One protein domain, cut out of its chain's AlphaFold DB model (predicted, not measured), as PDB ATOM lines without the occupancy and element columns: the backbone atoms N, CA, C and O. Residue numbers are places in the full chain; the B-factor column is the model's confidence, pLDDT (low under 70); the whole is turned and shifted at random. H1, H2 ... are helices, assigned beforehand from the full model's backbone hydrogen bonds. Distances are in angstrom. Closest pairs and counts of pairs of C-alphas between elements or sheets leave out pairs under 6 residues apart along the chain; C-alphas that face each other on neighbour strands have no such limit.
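Overview. This is residues 2 to 54 of the 160 residues of an uncharacterized protein of Candidatus Lokiarchaeota archaeon (UniProt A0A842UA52). One long helix, H3, makes one half of a flat, open shape, and the other half is a narrow loop of chain that holds two short helices, H1 and H2, with little contact between them. The far part of H3 and the tail after it, residues 37 to 53, stick out from the body, and the tail folds back from the end of H3, with the gap between H3 and the tail left empty. The printed part has 53 residues, with three named helices in the order H1, H2, H3 and no named strand, and its class is all helix. It is extended, with a radius of gyration of the C-alphas of 16.0 A, and the C-alphas span 47 by 24 by 11 A.

Arrangement. The longest helix is H3, residues 29 to 46, and it touches no helix. H2, residues 20 to 23, comes before it over a tight link of 5 residues, and H2 and H3 are apart. H1, residues 8 to 13, is also apart from H3. H1 and H2 only just touch, with 3 pairs of C-alphas within 8 A. Their closest C-alphas are those of Ser 11 and Phe 22, 6.2 A apart, and their centres are 9.7 A apart. The link between H1 and H2 is short, with 6 residues. In H1 and H3 every pair of O of residue i and N of residue i+4 is within hydrogen-bond range; H2, with 4 residues, is too short for such a pair, and its 1 pair of O of residue i and N of residue i+3 is within range.

Along the chain. H3 runs from Ile 29, with its C-alpha at (0.012, 23.090, 22.931), to Ser 46, with its C-alpha at (1.654, -1.094, 14.636), and is 25.6 A long from first to last C-alpha. H2 runs from Gly 20 to Arg 23 and is 5.3 A long. H1 begins at Thr 8, with its C-alpha at (-8.346, 23.382, 38.414), ends at Leu 13 and is 9.0 A long.

Size, cuts and confidence. The two C-alphas farthest apart are those of Tyr 17 and Lys 47, at 47.3 A, while the first and last printed C-alphas, those of Glu 2 and Pro 54, are 9.1 A apart. Residues 37 to 53, of which 37 to 46 belong to H3, stand free. The body without them has 36 residues and spans 35 by 21 by 12 A. The printed part has no cut, and no link between named helices is long. The mean pLDDT of the printed part is 76.3. It is under 70 in residues 6 to 14, 16, 19, 21 to 23 and 49 to 53 of this model, and the mean is 63 in H1, 68 in H2 and 89 in H3.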
ATOM      1  N   GLU A   2       1.659  13.243  28.208       70.62
ATOM      2  CA  GLU A   2       1.189  14.062  29.347       70.62
ATOM      3  C   GLU A   2       0.949  15.509  28.911       70.62
ATOM      4  O   GLU A   2       1.876  16.160  28.429       70.62
ATOM      5  N   PHE A   3      -0.262  16.021  29.131       80.31
ATOM      6  CA  PHE A   3      -0.620  17.428  28.941       80.31
ATOM      7  C   PHE A   3      -0.685  18.137  30.297       80.31
ATOM      8  O   PHE A   3      -1.263  17.613  31.250       80.31
ATOM      9  N   ARG A   4      -0.086  19.325  30.405       72.50
ATOM     10  CA  ARG A   4      -0.141  20.170  31.603       72.50
ATOM     11  C   ARG A   4      -1.285  21.169  31.478       72.50
ATOM     12  O   ARG A   4      -1.182  22.172  30.778       72.50
ATOM     13  N   GLY A   5      -2.375  20.882  32.177       70.69
ATOM     14  CA  GLY A   5      -3.432  21.856  32.438       70.69
ATOM     15  C   GLY A   5      -3.203  22.578  33.768       70.69
ATOM     16  O   GLY A   5      -2.459  22.070  34.616       70.69
ATOM     17  N   PRO A   6      -3.848  23.740  33.985       68.06
ATOM     18  CA  PRO A   6      -3.955  24.285  35.327       68.06
ATOM     19  C   PRO A   6      -4.619  23.236  36.227       68.06
ATOM     20  O   PRO A   6      -5.593  22.598  35.827       68.06
ATOM     21  N   GLY A   7      -4.084  23.034  37.431       66.00
ATOM     22  CA  GLY A   7      -4.705  22.149  38.416       66.00
ATOM     23  C   GLY A   7      -5.977  22.807  38.934       66.00
ATOM     24  O   GLY A   7      -5.913  23.509  39.942       66.00
ATOM     25  N   THR A   8      -7.090  22.642  38.211       58.78
ATOM     26  CA  THR A   8      -8.346  23.382  38.414       58.78
ATOM     27  C   THR A   8      -8.782  23.337  39.865       58.78
ATOM     28  O   THR A   8      -8.947  24.387  40.478       58.78
ATOM     29  N   ASP A   9      -8.813  22.153  40.464       64.00
ATOM     30  CA  ASP A   9      -9.379  21.981  41.800       64.00
ATOM     31  C   ASP A   9      -8.491  22.627  42.876       64.00
ATOM     32  O   ASP A   9      -8.974  23.365  43.730       64.00
ATOM     33  N   ALA A  10      -7.167  22.463  42.786       62.62
ATOM     34  CA  ALA A  10      -6.224  23.102  43.711       62.62
ATOM     35  C   ALA A  10      -6.162  24.630  43.529       62.62
ATOM     36  O   ALA A  10      -5.982  25.373  44.494       62.62
ATOM     37  N   SER A  11      -6.343  25.113  42.296       63.06
ATOM     38  CA  SER A  11      -6.367  26.546  41.986       63.06
ATOM     39  C   SER A  11      -7.622  27.268  42.495       63.06
ATOM     40  O   SER A  11      -7.591  28.494  42.604       63.06
ATOM     41  N   LEU A  12      -8.691  26.520  42.811       62.09
ATOM     42  CA  LEU A  12      -9.915  27.013  43.455       62.09
ATOM     43  C   LEU A  12      -9.811  27.023  44.988       62.09
ATOM     44  O   LEU A  12     -10.489  27.814  45.637       62.09
ATOM     45  N   LEU A  13      -8.964  26.165  45.567       67.50
ATOM     46  CA  LEU A  13      -8.754  26.079  47.018       67.50
ATOM     47  C   LEU A  13      -7.741  27.104  47.548       67.50
ATOM     48  O   LEU A  13      -7.760  27.430  48.733       67.50
ATOM     49  N   LEU A  14      -6.846  27.602  46.691       66.44
ATOM     50  CA  LEU A  14      -5.802  28.551  47.072       66.44
ATOM     51  C   LEU A  14      -6.129  29.969  46.583       66.44
ATOM     52  O   LEU A  14      -6.546  30.137  45.435       66.44
ATOM     53  N   PRO A  15      -5.866  31.009  47.399       71.06
ATOM     54  CA  PRO A  15      -5.936  32.396  46.958       71.06
ATOM     55  C   PRO A  15      -5.160  32.635  45.657       71.06
ATOM     56  O   PRO A  15      -4.099  32.048  45.426       71.06
ATOM     57  N   THR A  16      -5.661  33.540  44.813       69.50
ATOM     58  CA  THR A  16      -5.120  33.801  43.467       69.50
ATOM     59  C   THR A  16      -3.615  34.085  43.476       69.50
ATOM     60  O   THR A  16      -2.901  33.554  42.624       69.50
ATOM     61  N   TYR A  17      -3.121  34.811  44.483       76.50
ATOM     62  CA  TYR A  17      -1.702  35.139  44.657       76.50
ATOM     63  C   TYR A  17      -0.806  33.930  44.999       76.50
ATOM     64  O   TYR A  17       0.370  33.935  44.647       76.50
ATOM     65  N   LEU A  18      -1.346  32.867  45.608       72.38
ATOM     66  CA  LEU A  18      -0.631  31.601  45.869       72.38
ATOM     67  C   LEU A  18      -0.774  30.599  44.716       72.38
ATOM     68  O   LEU A  18       0.011  29.661  44.591       72.38
ATOM     69  N   SER A  19      -1.770  30.798  43.851       67.38
ATOM     70  CA  SER A  19      -2.116  29.855  42.783       67.38
ATOM     71  C   SER A  19      -1.289  30.003  41.494       67.38
ATOM     72  O   SER A  19      -1.417  29.177  40.591       67.38
ATOM     73  N   GLY A  20      -0.426  31.021  41.387       70.38
ATOM     74  CA  GLY A  20       0.340  31.339  40.170       70.38
ATOM     75  C   GLY A  20       1.098  30.151  39.546       70.38
ATOM     76  O   GLY A  20       0.941  29.898  38.349       70.38
ATOM     77  N   PRO A  21       1.864  29.357  40.320       69.19
ATOM     78  CA  PRO A  21       2.540  28.162  39.806       69.19
ATOM     79  C   PRO A  21       1.587  27.057  39.318       69.19
ATOM     80  O   PRO A  21       1.946  26.311  38.408       69.19
ATOM     81  N   PHE A  22       0.376  26.973  39.882       65.25
ATOM     82  CA  PHE A  22      -0.658  25.986  39.538       65.25
ATOM     83  C   PHE A  22      -1.518  26.396  38.334       65.25
ATOM     84  O   PHE A  22      -2.214  25.555  37.771       65.25
ATOM     85  N   ARG A  23      -1.440  27.663  37.905       67.69
ATOM     86  CA  ARG A  23      -2.104  28.212  36.706       67.69
ATOM     87  C   ARG A  23      -1.195  28.222  35.470       67.69
ATOM     88  O   ARG A  23      -1.383  29.020  34.556       67.69
ATOM     89  N   ARG A  24      -0.167  27.369  35.441       72.50
ATOM     90  CA  ARG A  24       0.749  27.264  34.299       72.50
ATOM     91  C   ARG A  24       0.139  26.396  33.206       72.50
ATOM     92  O   ARG A  24       0.040  25.183  33.352       72.50
ATOM     93  N   TYR A  25      -0.209  27.038  32.101       74.88
ATOM     94  CA  TYR A  25      -0.646  26.369  30.883       74.88
ATOM     95  C   TYR A  25       0.534  25.729  30.146       74.88
ATOM     96  O   TYR A  25       1.666  26.225  30.193       74.88
ATOM     97  N   GLU A  26       0.264  24.622  29.455       79.31
ATOM     98  CA  GLU A  26       1.217  24.006  28.536       79.31
ATOM     99  C   GLU A  26       1.663  25.017  27.466       79.31
ATOM    100  O   GLU A  26       0.848  25.696  26.838       79.31
ATOM    101  N   LYS A  27       2.974  25.112  27.232       82.56
ATOM    102  CA  LYS A  27       3.519  25.921  26.135       82.56
ATOM    103  C   LYS A  27       3.451  25.124  24.833       82.56
ATOM    104  O   LYS A  27       3.689  23.922  24.850       82.56
ATOM    105  N   LYS A  28       3.208  25.804  23.703       87.94
ATOM    106  CA  LYS A  28       3.179  25.188  22.357       87.94
ATOM    107  C   LYS A  28       2.204  24.002  22.260       87.94
ATOM    108  O   LYS A  28       2.519  22.968  21.679       87.94
ATOM    109  N   ILE A  29       1.011  24.161  22.836       87.06
ATOM    110  CA  ILE A  29       0.012  23.090  22.931       87.06
ATOM    111  C   ILE A  29      -0.381  22.514  21.564       87.06
ATOM    112  O   ILE A  29      -0.476  21.302  21.445       87.06
ATOM    113  N   ASN A  30      -0.506  23.357  20.533       88.12
ATOM    114  CA  ASN A  30      -0.873  22.923  19.181       88.12
ATOM    115  C   ASN A  30       0.147  21.926  18.610       88.12
ATOM    116  O   ASN A  30      -0.224  20.823  18.241       88.12
ATOM    117  N   GLN A  31       1.440  22.268  18.664       90.69
ATOM    118  CA  GLN A  31       2.520  21.393  18.188       90.69
ATOM    119  C   GLN A  31       2.520  20.058  18.940       90.69
ATOM    120  O   GLN A  31       2.581  18.992  18.342       90.69
ATOM    121  N   LYS A  32       2.356  20.111  20.265       89.44
ATOM    122  CA  LYS A  32       2.296  18.910  21.100       89.44
ATOM    123  C   LYS A  32       1.076  18.038  20.790       89.44
ATOM    124  O   LYS A  32       1.175  16.818  20.892       89.44
ATOM    125  N   ILE A  33      -0.067  18.638  20.446       89.75
ATOM    126  CA  ILE A  33      -1.258  17.911  19.990       89.75
ATOM    127  C   ILE A  33      -0.949  17.199  18.673       89.75
ATOM    128  O   ILE A  33      -1.189  15.998  18.590       89.75
ATOM    129  N   ASP A  34      -0.368  17.894  17.695       93.44
ATOM    130  CA  ASP A  34      -0.032  17.319  16.385       93.44
ATOM    131  C   ASP A  34       0.946  16.135  16.514       93.44
ATOM    132  O   ASP A  34       0.718  15.058  15.949       93.44
ATOM    133  N   ASP A  35       1.978  16.284  17.349       90.88
ATOM    134  CA  ASP A  35       2.940  15.220  17.660       90.88
ATOM    135  C   ASP A  35       2.252  14.012  18.317       90.88
ATOM    136  O   ASP A  35       2.506  12.858  17.971       90.88
ATOM    137  N   THR A  36       1.342  14.276  19.260       87.81
ATOM    138  CA  THR A  36       0.574  13.247  19.979       87.81
ATOM    139  C   THR A  36      -0.353  12.495  19.024       87.81
ATOM    140  O   THR A  36      -0.432  11.270  19.077       87.81
ATOM    141  N   VAL A  37      -1.039  13.204  18.125       92.06
ATOM    142  CA  VAL A  37      -1.915  12.599  17.109       92.06
ATOM    143  C   VAL A  37      -1.112  11.695  16.177       92.06
ATOM    144  O   VAL A  37      -1.570  10.599  15.858       92.06
ATOM    145  N   THR A  38       0.084  12.123  15.776       92.44
ATOM    146  CA  THR A  38       0.987  11.315  14.942       92.44
ATOM    147  C   THR A  38       1.399  10.032  15.668       92.44
ATOM    148  O   THR A  38       1.183   8.943  15.145       92.44
ATOM    149  N   GLN A  39       1.832  10.137  16.930       86.81
ATOM    150  CA  GLN A  39       2.165   8.970  17.761       86.81
ATOM    151  C   GLN A  39       0.987   8.001  17.927       86.81
ATOM    152  O   GLN A  39       1.168   6.789  17.863       86.81
ATOM    153  N   ILE A  40      -0.232   8.512  18.128       87.38
ATOM    154  CA  ILE A  40      -1.431   7.671  18.248       87.38
ATOM    155  C   ILE A  40      -1.708   6.927  16.935       87.38
ATOM    156  O   ILE A  40      -2.033   5.741  16.975       87.38
ATOM    157  N   LYS A  41      -1.558   7.585  15.778       90.44
ATOM    158  CA  LYS A  41      -1.724   6.937  14.464       90.44
ATOM    159  C   LYS A  41      -0.717   5.803  14.264       90.44
ATOM    160  O   LYS A  41      -1.116   4.720  13.840       90.44
ATOM    161  N   ASP A  42       0.541   6.022  14.638       88.25
ATOM    162  CA  ASP A  42       1.602   5.014  14.527       88.25
ATOM    163  C   ASP A  42       1.362   3.816  15.466       88.25
ATOM    164  O   ASP A  42       1.555   2.658  15.085       88.25
ATOM    165  N   LEU A  43       0.863   4.067  16.682       84.94
ATOM    166  CA  LEU A  43       0.478   3.018  17.635       84.94
ATOM    167  C   LEU A  43      -0.710   2.182  17.138       84.94
ATOM    168  O   LEU A  43      -0.723   0.962  17.286       84.94
ATOM    169  N   ILE A  44      -1.704   2.820  16.514       86.44
ATOM    170  CA  ILE A  44      -2.843   2.110  15.917       86.44
ATOM    171  C   ILE A  44      -2.377   1.242  14.738       86.44
ATOM    172  O   ILE A  44      -2.832   0.105  14.600       86.44
ATOM    173  N   ALA A  45      -1.467   1.757  13.906       86.94
ATOM    174  CA  ALA A  45      -0.945   1.043  12.742       86.94
ATOM    175  C   ALA A  45      -0.072  -0.164  13.124       86.94
ATOM    176  O   ALA A  45      -0.172  -1.216  12.492       86.94
ATOM    177  N   SER A  46       0.752  -0.032  14.167       82.88
ATOM    178  CA  SER A  46       1.654  -1.094  14.636       82.88
ATOM    179  C   SER A  46       0.950  -2.232  15.384       82.88
ATOM    180  O   SER A  46       1.520  -3.311  15.481       82.88
ATOM    181  N   LYS A  47      -0.284  -2.036  15.884       73.56
ATOM    182  CA  LYS A  47      -1.066  -3.000  16.699       73.56
ATOM    183  C   LYS A  47      -0.396  -3.482  18.000       73.56
ATOM    184  O   LYS A  47      -1.035  -4.203  18.765       73.56
ATOM    185  N   ASP A  48       0.816  -3.031  18.303       70.00
ATOM    186  CA  ASP A  48       1.528  -3.316  19.546       70.00
ATOM    187  C   ASP A  48       1.127  -2.307  20.630       70.00
ATOM    188  O   ASP A  48       1.732  -1.250  20.825       70.00
ATOM    189  N   LEU A  49       0.061  -2.631  21.362       67.06
ATOM    190  CA  LEU A  49      -0.417  -1.826  22.486       67.06
ATOM    191  C   LEU A  49       0.426  -2.091  23.741       67.06
ATOM    192  O   LEU A  49       0.045  -2.851  24.631       67.06
ATOM    193  N   ILE A  50       1.572  -1.421  23.834       68.44
ATOM    194  CA  ILE A  50       2.377  -1.406  25.058       68.44
ATOM    195  C   ILE A  50       1.738  -0.424  26.047       68.44
ATOM    196  O   ILE A  50       1.856   0.796  25.911       68.44
ATOM    197  N   TYR A  51       1.070  -0.944  27.078       65.94
ATOM    198  CA  TYR A  51       0.588  -0.118  28.181       65.94
ATOM    199  C   TYR A  51       1.767   0.259  29.086       65.94
ATOM    200  O   TYR A  51       2.348  -0.563  29.791       65.94
ATOM    201  N   THR A  52       2.141   1.535  29.084       64.44
ATOM    202  CA  THR A  52       3.068   2.075  30.084       64.44
ATOM    203  C   THR A  52       2.255   2.661  31.227       64.44
ATOM    204  O   THR A  52       1.542   3.650  31.048       64.44
ATOM    205  N   LEU A  53       2.358   2.060  32.416       68.88
ATOM    206  CA  LEU A  53       1.817   2.673  33.626       68.88
ATOM    207  C   LEU A  53       2.505   4.033  33.832       68.88
ATOM    208  O   LEU A  53       3.741   4.097  33.823       68.88
ATOM    209  N   PRO A  54       1.744   5.131  33.994       70.25
ATOM    210  CA  PRO A  54       2.337   6.431  34.256       70.25
ATOM    211  C   PRO A  54       3.144   6.368  35.554       70.25
ATOM    212  O   PRO A  54       2.744   5.726  36.528       70.25
TER     213      PRO A  54